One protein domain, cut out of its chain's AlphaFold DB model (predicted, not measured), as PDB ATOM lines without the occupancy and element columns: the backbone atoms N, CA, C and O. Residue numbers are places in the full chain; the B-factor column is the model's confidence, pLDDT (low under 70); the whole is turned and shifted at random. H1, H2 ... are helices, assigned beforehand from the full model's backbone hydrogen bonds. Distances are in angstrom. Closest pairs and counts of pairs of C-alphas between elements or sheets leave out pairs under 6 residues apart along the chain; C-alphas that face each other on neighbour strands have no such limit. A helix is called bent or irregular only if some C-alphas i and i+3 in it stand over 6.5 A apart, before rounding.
ATOM      1  N   ARG A  16     180.304 190.632  98.194       89.00
ATOM      2  CA  ARG A  16     179.859 191.848  97.502       89.00
ATOM      3  C   ARG A  16     180.024 191.715  95.980       89.00
ATOM      4  O   ARG A  16     179.120 192.079  95.235       89.00
ATOM      5  N   ASP A  17     181.141 191.142  95.529       86.50
ATOM      6  CA  ASP A  17     181.497 191.050  94.113       86.50
ATOM      7  C   ASP A  17     180.729 189.901  93.449       86.50
ATOM      8  O   ASP A  17     180.226 190.062  92.337       86.50
ATOM      9  N   ARG A  18     180.507 188.785  94.164       83.94
ATOM     10  CA  ARG A  18     179.579 187.726  93.718       83.94
ATOM     11  C   ARG A  18     178.155 188.258  93.548       83.94
ATOM     12  O   ARG A  18     177.497 187.960  92.552       83.94
ATOM     13  N   THR A  19     177.688 189.068  94.496       85.50
ATOM     14  CA  THR A  19     176.374 189.723  94.432       85.50
ATOM     15  C   THR A  19     176.290 190.703  93.262       85.50
ATOM     16  O   THR A  19     175.303 190.696  92.526       85.50
ATOM     17  N   ALA A  20     177.325 191.521  93.056       88.62
ATOM     18  CA  ALA A  20     177.398 192.463  91.945       88.62
ATOM     19  C   ALA A  20     177.366 191.746  90.587       88.62
ATOM     20  O   ALA A  20     176.589 192.132  89.714       88.62
ATOM     21  N   MET A  21     178.124 190.653  90.438       86.81
ATOM     22  CA  MET A  21     178.081 189.818  89.237       86.81
ATOM     23  C   MET A  21     176.689 189.212  89.021       86.81
ATOM     24  O   MET A  21     176.163 189.259  87.914       86.81
ATOM     25  N   GLY A  22     176.051 188.698  90.077       86.81
ATOM     26  CA  GLY A  22     174.687 188.172  89.993       86.81
ATOM     27  C   GLY A  22     173.677 189.209  89.490       86.81
ATOM     28  O   GLY A  22     172.861 188.900  88.624       86.81
ATOM     29  N   ARG A  23     173.767 190.454  89.977       89.50
ATOM     30  CA  ARG A  23     172.929 191.570  89.502       89.50
ATOM     31  C   ARG A  23     173.190 191.898  88.036       89.50
ATOM     32  O   ARG A  23     172.236 192.015  87.277       89.50
ATOM     33  N   LEU A  24     174.459 191.996  87.640       91.19
ATOM     34  CA  LEU A  24     174.843 192.276  86.256       91.19
ATOM     35  C   LEU A  24     174.299 191.207  85.299       91.19
ATOM     36  O   LEU A  24     173.687 191.533  84.285       91.19
ATOM     37  N   LEU A  25     174.472 189.929  85.639       90.50
ATOM     38  CA  LEU A  25     173.953 188.817  84.844       90.50
ATOM     39  C   LEU A  25     172.421 188.828  84.772       90.50
ATOM     40  O   LEU A  25     171.863 188.532  83.718       90.50
ATOM     41  N   GLY A  26     171.743 189.204  85.862       91.19
ATOM     42  CA  GLY A  26     170.296 189.424  85.875       91.19
ATOM     43  C   GLY A  26     169.856 190.485  84.870       91.19
ATOM     44  O   GLY A  26     169.022 190.205  84.013       91.19
ATOM     45  N   GLN A  27     170.490 191.659  84.905       93.25
ATOM     46  CA  GLN A  27     170.195 192.766  83.988       93.25
ATOM     47  C   GLN A  27     170.425 192.386  82.520       93.25
ATOM     48  O   GLN A  27     169.602 192.693  81.660       93.25
ATOM     49  N   VAL A  28     171.514 191.668  82.224       92.12
ATOM     50  CA  VAL A  28     171.794 191.176  80.865       92.12
ATOM     51  C   VAL A  28     170.696 190.226  80.388       92.12
ATOM     52  O   VAL A  28     170.254 190.328  79.245       92.12
ATOM     53  N   VAL A  29     170.230 189.308  81.240       92.56
ATOM     54  CA  VAL A  29     169.133 188.394  80.889       92.56
ATOM     55  C   VAL A  29     167.839 189.164  80.640       92.56
ATOM     56  O   VAL A  29     167.176 188.915  79.638       92.56
ATOM     57  N   GLU A  30     167.484 190.111  81.505       92.19
ATOM     58  CA  GLU A  30     166.283 190.937  81.335       92.19
ATOM     59  C   GLU A  30     166.291 191.700  80.008       92.19
ATOM     60  O   GLU A  30     165.273 191.740  79.318       92.19
ATOM     61  N   GLN A  31     167.448 192.241  79.618       92.50
ATOM     62  CA  GLN A  31     167.590 193.008  78.385       92.50
ATOM     63  C   GLN A  31     167.579 192.136  77.122       92.50
ATOM     64  O   GLN A  31     167.117 192.582  76.079       92.50
ATOM     65  N   THR A  32     168.093 190.906  77.193       91.50
ATOM     66  CA  THR A  32     168.376 190.104  75.988       91.50
ATOM     67  C   THR A  32     167.408 188.951  75.759       91.50
ATOM     68  O   THR A  32     167.254 188.521  74.615       91.50
ATOM     69  N   ARG A  33     166.712 188.457  76.798       89.44
ATOM     70  CA  ARG A  33     165.882 187.239  76.673       89.44
ATOM     71  C   ARG A  33     164.780 187.369  75.625       89.44
ATOM     72  O   ARG A  33     164.364 186.367  75.056       89.44
ATOM     73  N   ALA A  34     164.253 188.580  75.436       89.12
ATOM     74  CA  ALA A  34     163.178 188.842  74.483       89.12
ATOM     75  C   ALA A  34     163.649 188.640  73.035       89.12
ATOM     76  O   ALA A  34     162.852 188.263  72.183       89.12
ATOM     77  N   GLU A  35     164.941 188.853  72.781       89.75
ATOM     78  CA  GLU A  35     165.554 188.730  71.461       89.75
ATOM     79  C   GLU A  35     166.087 187.315  71.218       89.75
ATOM     80  O   GLU A  35     165.802 186.718  70.185       89.75
ATOM     81  N   ASN A  36     166.831 186.752  72.176       88.50
ATOM     82  CA  ASN A  36     167.518 185.465  72.002       88.50
ATOM     83  C   ASN A  36     166.740 184.244  72.535       88.50
ATOM     84  O   ASN A  36     167.173 183.108  72.345       88.50
ATOM     85  N   GLY A  37     165.614 184.453  73.226       86.00
ATOM     86  CA  GLY A  37     164.758 183.384  73.756       86.00
ATOM     87  C   GLY A  37     165.365 182.554  74.898       86.00
ATOM     88  O   GLY A  37     164.783 181.532  75.292       86.00
ATOM     89  N   GLY A  38     166.519 182.965  75.432       90.06
ATOM     90  CA  GLY A  38     167.269 182.239  76.450       90.06
ATOM     91  C   GLY A  38     167.873 183.142  77.525       90.06
ATOM     92  O   GLY A  38     167.937 184.363  77.419       90.06
ATOM     93  N   MET A  39     168.329 182.532  78.610       92.56
ATOM     94  CA  MET A  39     169.057 183.239  79.659       92.56
ATOM     95  C   MET A  39     170.544 183.251  79.320       92.56
ATOM     96  O   MET A  39     171.216 182.262  79.584       92.56
ATOM     97  N   LEU A  40     171.082 184.360  78.798       88.69
ATOM     98  CA  LEU A  40     172.520 184.491  78.487       88.69
ATOM     99  C   LEU A  40     173.449 184.123  79.653       88.69
ATOM    100  O   LEU A  40     174.574 183.708  79.427       88.69
ATOM    101  N   SER A  41     172.998 184.219  80.902       88.12
ATOM    102  CA  SER A  41     173.767 183.737  82.052       88.12
ATOM    103  C   SER A  41     173.992 182.213  82.073       88.12
ATOM    104  O   SER A  41     174.840 181.753  82.826       88.12
ATOM    105  N   ALA A  42     173.303 181.431  81.233       87.50
ATOM    106  CA  ALA A  42     173.448 179.977  81.120       87.50
ATOM    107  C   ALA A  42     174.812 179.526  80.578       87.50
ATOM    108  O   ALA A  42     175.221 178.402  80.855       87.50
ATOM    109  N   ILE A  43     175.508 180.366  79.804       85.88
ATOM    110  CA  ILE A  43     176.846 180.049  79.261       85.88
ATOM    111  C   ILE A  43     177.980 180.491  80.193       85.88
ATOM    112  O   ILE A  43     179.149 180.264  79.894       85.88
ATOM    113  N   VAL A  44     177.652 181.152  81.307       82.75
ATOM    114  CA  VAL A  44     178.632 181.589  82.300       82.75
ATOM    115  C   VAL A  44     178.774 180.489  83.345       82.75
ATOM    116  O   VAL A  44     177.935 180.348  84.236       82.75
ATOM    117  N   THR A  45     179.845 179.710  83.238       74.81
ATOM    118  CA  THR A  45     180.224 178.701  84.232       74.81
ATOM    119  C   THR A  45     181.317 179.244  85.149       74.81
ATOM    120  O   THR A  45     182.075 180.147  84.777       74.81
ATOM    121  N   TYR A  46     181.399 178.718  86.372       65.88
ATOM    122  CA  TYR A  46     182.554 178.987  87.228       65.88
ATOM    123  C   TYR A  46     183.817 178.366  86.614       65.88
ATOM    124  O   TYR A  46     183.740 177.354  85.923       65.88
ATOM    125  N   ILE A  47     184.982 178.969  86.859       62.41
ATOM    126  CA  ILE A  47     186.280 178.485  86.340       62.41
ATOM    127  C   ILE A  47     186.592 177.067  86.852       62.41
ATOM    128  O   ILE A  47     187.290 176.290  86.208       62.41
ATOM    129  N   ASP A  48     186.041 176.746  88.011       60.91
ATOM    130  CA  ASP A  48     186.247 175.572  88.838       60.91
ATOM    131  C   ASP A  48     185.034 174.617  88.832       60.91
ATOM    132  O   ASP A  48     185.029 173.617  89.548       60.91
ATOM    133  N   GLY A  49     184.023 174.882  87.994       61.66
ATOM    134  CA  GLY A  49     182.821 174.055  87.879       61.66
ATOM    135  C   GLY A  49     182.371 173.832  86.437       61.66
ATOM    136  O   GLY A  49     182.538 174.684  85.570       61.66
ATOM    137  N   THR A  50     181.754 172.680  86.184       68.00
ATOM    138  CA  THR A  50     181.117 172.368  84.894       68.00
ATOM    139  C   THR A  50     179.666 172.825  84.820       68.00
ATOM    140  O   THR A  50     179.091 172.781  83.745       68.00
ATOM    141  N   ASP A  51     179.092 173.279  85.937       71.44
ATOM    142  CA  ASP A  51     177.678 173.623  86.078       71.44
ATOM    143  C   ASP A  51     177.471 175.143  86.203       71.44
ATOM    144  O   ASP A  51     178.369 175.874  86.649       71.44
ATOM    145  N   PRO A  52     176.277 175.657  85.857       81.19
ATOM    146  CA  PRO A  52     175.949 177.053  86.070       81.19
ATOM    147  C   PRO A  52     175.807 177.311  87.571       81.19
ATOM    148  O   PRO A  52     175.313 176.482  88.341       81.19
ATOM    149  N   GLY A  53     176.219 178.500  88.002       80.25
ATOM    150  CA  GLY A  53     176.172 178.844  89.416       80.25
ATOM    151  C   GLY A  53     174.753 178.882  89.997       80.25
ATOM    152  O   GLY A  53     173.787 179.122  89.275       80.25
ATOM    153  N   PRO A  54     174.584 178.757  91.327       83.19
ATOM    154  CA  PRO A  54     173.264 178.751  91.967       83.19
ATOM    155  C   PRO A  54     172.462 180.040  91.716       83.19
ATOM    156  O   PRO A  54     171.233 180.031  91.795       83.19
ATOM    157  N   GLY A  55     173.135 181.149  91.387       86.75
ATOM    158  CA  GLY A  55     172.490 182.395  90.967       86.75
ATOM    159  C   GLY A  55     171.674 182.260  89.678       86.75
ATOM    160  O   GLY A  55     170.622 182.883  89.569       86.75
ATOM    161  N   PHE A  56     172.096 181.403  88.745       91.06
ATOM    162  CA  PHE A  56     171.371 181.124  87.505       91.06
ATOM    163  C   PHE A  56     169.997 180.510  87.788       91.06
ATOM    164  O   PHE A  56     168.981 181.036  87.338       91.06
ATOM    165  N   PHE A  57     169.949 179.450  88.600       92.19
ATOM    166  CA  PHE A  57     168.691 178.786  88.948       92.19
ATOM    167  C   PHE A  57     167.782 179.678  89.798       92.19
ATOM    168  O   PHE A  57     166.577 179.712  89.564       92.19
ATOM    169  N   LYS A  58     168.345 180.462  90.729       91.19
ATOM    170  CA  LYS A  58     167.574 181.459  91.494       91.19
ATOM    171  C   LYS A  58     166.914 182.488  90.578       91.19
ATOM    172  O   LYS A  58     165.740 182.798  90.763       91.19
ATOM    173  N   LEU A  59     167.648 182.990  89.584       92.12
ATOM    174  CA  LEU A  59     167.104 183.912  88.592       92.12
ATOM    175  C   LEU A  59     166.030 183.233  87.733       92.12
ATOM    176  O   LEU A  59     164.965 183.807  87.541       92.12
ATOM    177  N   ALA A  60     166.259 182.003  87.272       93.44
ATOM    178  CA  ALA A  60     165.273 181.251  86.494       93.44
ATOM    179  C   ALA A  60     163.953 181.074  87.261       93.44
ATOM    180  O   ALA A  60     162.878 181.282  86.700       93.44
ATOM    181  N   THR A  61     164.027 180.764  88.557       94.19
ATOM    182  CA  THR A  61     162.850 180.683  89.427       94.19
ATOM    183  C   THR A  61     162.188 182.037  89.643       94.19
ATOM    184  O   THR A  61     160.967 182.130  89.554       94.19
ATOM    185  N   HIS A  62     162.963 183.101  89.863       92.00
ATOM    186  CA  HIS A  62     162.424 184.456  89.992       92.00
ATOM    187  C   HIS A  62     161.668 184.910  88.734       92.00
ATOM    188  O   HIS A  62     160.622 185.543  88.832       92.00
ATOM    189  N   LEU A  63     162.160 184.532  87.552       90.81
ATOM    190  CA  LEU A  63     161.530 184.825  86.264       90.81
ATOM    191  C   LEU A  63     160.358 183.883  85.924       90.81
ATOM    192  O   LEU A  63     159.770 184.027  84.853       90.81
ATOM    193  N   GLY A  64     160.034 182.916  86.790       93.56
ATOM    194  CA  GLY A  64     158.972 181.930  86.563       93.56
ATOM    195  C   GLY A  64     159.296 180.874  85.499       93.56
ATOM    196  O   GLY A  64     158.394 180.198  85.018       93.56
ATOM    197  N   LEU A  65     160.568 180.732  85.115       93.75
ATOM    198  CA  LEU A  65     161.025 179.802  84.074       93.75
ATOM    199  C   LEU A  65     161.330 178.401  84.615       93.75
ATOM    200  O   LEU A  65     161.337 177.438  83.852       93.75
ATOM    201  N   LEU A  66     161.602 178.298  85.915       95.50
ATOM    202  CA  LEU A  66     161.894 177.046  86.602       95.50
ATOM    203  C   LEU A  66     161.138 177.002  87.939       95.50
ATOM    204  O   LEU A  66     161.274 177.940  88.730       95.50
ATOM    205  N   PRO A  67     160.371 175.942  88.244       93.38
ATOM    206  CA  PRO A  67     159.640 175.874  89.503       93.38
ATOM    207  C   PRO A  67     160.603 175.841  90.708       93.38
ATOM    208  O   PRO A  67     161.664 175.220  90.626       93.38
ATOM    209  N   PRO A  68     160.243 176.444  91.861       91.88
ATOM    210  CA  PRO A  68     161.061 176.379  93.079       91.88
ATOM    211  C   PRO A  68     161.310 174.946  93.575       91.88
ATOM    212  O   PRO A  68     162.304 174.688  94.248       91.88
ATOM    213  N   SER A  69     160.408 174.021  93.240       93.88
ATOM    214  CA  SER A  69     160.478 172.595  93.571       93.88
ATOM    215  C   SER A  69     161.256 171.759  92.549       93.88
ATOM    216  O   SER A  69     161.197 170.534  92.621       93.88
ATOM    217  N   ALA A  70     161.940 172.386  91.583       93.25
ATOM    218  CA  ALA A  70     162.681 171.684  90.541       93.25
ATOM    219  C   ALA A  70     163.733 170.735  91.131       93.25
ATOM    220  O   ALA A  70     164.584 171.131  91.941       93.25
ATOM    221  N   THR A  71     163.694 169.490  90.670       94.81
ATOM    222  CA  THR A  71     164.688 168.467  90.987       94.81
ATOM    223  C   THR A  71     166.028 168.782  90.317       94.81
ATOM    224  O   THR A  71     166.163 169.713  89.517       94.81
ATOM    225  N   GLN A  72     167.065 168.006  90.640       90.94
ATOM    226  CA  GLN A  72     168.359 168.148  89.968       90.94
ATOM    227  C   GLN A  72     168.274 167.797  88.472       90.94
ATOM    228  O   GLN A  72     168.927 168.451  87.662       90.94
ATOM    229  N   GLU A  73     167.431 166.832  88.103       93.38
ATOM    230  CA  GLU A  73     167.185 166.462  86.705       93.38
ATOM    231  C   GLU A  73     166.439 167.568  85.945       93.38
ATOM    232  O   GLU A  73     166.832 167.920  84.830       93.38
ATOM    233  N   ASP A  74     165.440 168.198  86.575       94.12
ATOM    234  CA  ASP A  74     164.736 169.352  85.999       94.12
ATOM    235  C   ASP A  74     165.699 170.511  85.732       94.12
ATOM    236  O   ASP A  74     165.661 171.135  84.672       94.12
ATOM    237  N   LYS A  75     166.598 170.789  86.685       93.12
ATOM    238  CA  LYS A  75     167.618 171.838  86.558       93.12
ATOM    239  C   LYS A  75     168.582 171.559  85.412       93.12
ATOM    240  O   LYS A  75     168.863 172.470  84.633       93.12
ATOM    241  N   LEU A  76     169.074 170.326  85.302       92.56
ATOM    242  CA  LEU A  76     169.981 169.921  84.229       92.56
ATOM    243  C   LEU A  76     169.300 170.009  82.859       92.56
ATOM    244  O   LEU A  76     169.863 170.573  81.918       92.56
ATOM    245  N   THR A  77     168.069 169.506  82.761       94.88
ATOM    246  CA  THR A  77     167.251 169.572  81.544       94.88
ATOM    247  C   THR A  77     167.003 171.020  81.135       94.88
ATOM    248  O   THR A  77     167.258 171.399  79.991       94.88
ATOM    249  N   PHE A  78     166.565 171.852  82.081       95.19
ATOM    250  CA  PHE A  78     166.334 173.274  81.860       95.19
ATOM    251  C   PHE A  78     167.598 173.974  81.364       95.19
ATOM    252  O   PHE A  78     167.566 174.664  80.346       95.19
ATOM    253  N   TRP A  79     168.721 173.780  82.055       94.00
ATOM    254  CA  TRP A  79     169.981 174.410  81.682       94.00
ATOM    255  C   TRP A  79     170.439 173.989  80.282       94.00
ATOM    256  O   TRP A  79     170.759 174.852  79.464       94.00
ATOM    257  N   SER A  80     170.373 172.695  79.967       92.19
ATOM    258  CA  SER A  80     170.747 172.171  78.647       92.19
ATOM    259  C   SER A  80     169.921 172.813  77.528       92.19
ATOM    260  O   SER A  80     170.461 173.201  76.492       92.19
ATOM    261  N   GLN A  81     168.617 173.007  77.754       94.38
ATOM    262  CA  GLN A  81     167.745 173.704  76.808       94.38
ATOM    263  C   GLN A  81     168.119 175.184  76.645       94.38
ATOM    264  O   GLN A  81     168.068 175.699  75.530       94.38
ATOM    265  N   GLN A  82     168.502 175.875  77.724       94.44
ATOM    266  CA  GLN A  82     168.963 177.267  77.638       94.44
ATOM    267  C   GLN A  82     170.249 177.378  76.812       94.44
ATOM    268  O   GLN A  82     170.332 178.230  75.929       94.44
ATOM    269  N   VAL A  83     171.223 176.494  77.050       91.88
ATOM    270  CA  VAL A  83     172.477 176.454  76.281       91.88
ATOM    271  C   VAL A  83     172.200 176.176  74.806       91.88
ATOM    272  O   VAL A  83     172.717 176.896  73.956       91.88
ATOM    273  N   ALA A  84     171.344 175.197  74.494       90.31
ATOM    274  CA  ALA A  84     170.969 174.876  73.118       90.31
ATOM    275  C   ALA A  84     170.344 176.081  72.393       90.31
ATOM    276  O   ALA A  84     170.791 176.434  71.308       90.31
ATOM    277  N   ARG A  85     169.386 176.779  73.021       92.00
ATOM    278  CA  ARG A  85     168.750 177.975  72.435       92.00
ATOM    279  C   ARG A  85     169.751 179.081  72.128       92.00
ATOM    280  O   ARG A  85     169.702 179.673  71.056       92.00
ATOM    281  N   LEU A  86     170.654 179.363  73.066       91.25
ATOM    282  CA  LEU A  86     171.679 180.385  72.865       91.25
ATOM    283  C   LEU A  86     172.656 179.973  71.769       91.25
ATOM    284  O   LEU A  86     173.015 180.796  70.932       91.25
ATOM    285  N   HIS A  87     173.060 178.703  71.746       89.69
ATOM    286  CA  HIS A  87     173.909 178.184  70.687       89.69
ATOM    287  C   HIS A  87     173.227 178.315  69.322       89.69
ATOM    288  O   HIS A  87     173.849 178.812  68.394       89.69
ATOM    289  N   ASP A  88     171.950 177.950  69.203       90.44
ATOM    290  CA  ASP A  88     171.190 178.069  67.956       90.44
ATOM    291  C   ASP A  88     171.019 179.528  67.514       90.44
ATOM    292  O   ASP A  88     171.144 179.829  66.327       90.44
ATOM    293  N   TYR A  89     170.787 180.446  68.457       90.81
ATOM    294  CA  TYR A  89     170.631 181.872  68.172       90.81
ATOM    295  C   TYR A  89     171.939 182.537  67.717       90.81
ATOM    296  O   TYR A  89     171.939 183.332  66.777       90.81
ATOM    297  N   TYR A  90     173.061 182.224  68.373       89.00
ATOM    298  CA  TYR A  90     174.372 182.809  68.062       89.00
ATOM    299  C   TYR A  90     175.184 181.998  67.046       89.00
ATOM    300  O   TYR A  90     176.263 182.441  66.637       89.00
ATOM    301  N   ALA A  91     174.699 180.827  66.624       88.06
ATOM    302  CA  ALA A  91     175.355 180.041  65.597       88.06
ATOM    303  C   ALA A  91     175.474 180.869  64.307       88.06
ATOM    304  O   ALA A  91     174.519 181.529  63.885       88.06
TER     305      ALA A  91
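Overview. This is residues 16 to 91 of the 100 residues of an uncharacterized protein of Mycobacterium sp (UniProt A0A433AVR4). Two long helices, H1 and H4, meet near their last residues as a V, with the short helices H2 and H3 between its arms. The printed part has 76 residues, with four named helices in the order H1 H2 H3 H4 and no named strand; it is all helix and compact, with a radius of gyration of the C-alphas of 11.9 A and spans of 33 by 27 by 26 A.

Arrangement. H1, residues 16 to 36, has a kink of 36 degrees near residue 30 and is irregular, with C-alphas 31 and 34 7.2 A apart. Its residues 25 to 33 alone touch H2, residues 40 to 43; the closest C-alphas, of Val 29 and Leu 40, are 5.7 A apart. H4, residues 72 to 90, touches H2 with residues 79 to 86 alone, closest at the C-alphas of Ala 42 and Val 83, 6.1 A. H1, with residue 36 alone, and H4, with residues 85 to 89 alone, only just touch, with 3 pairs of C-alphas within 8 A, the closest those of Asn 36 and Tyr 89, 6.1 A, at a steep tilt of 59 degrees, the same way. H3, residues 54 to 62, is close to but not clearly touching H1, the closest C-alphas being those of Gly 22 and Gly 55, 6.3 A. Every O i to N i+4 pair is within hydrogen-bond range in H3 and H4, and 15 of 17 in H1; H2 is too short for such a pair.

Along the chain. H1 begins at C-alpha 16 (179.859, 191.848, 97.502) and is 29.0 A long; H4, 27.0 A, ends at C-alpha 90 (174.372, 182.809, 68.062).

Size, cuts and confidence. The printed part has no cut and no long link; residues 46 to 50 are under pLDDT 70.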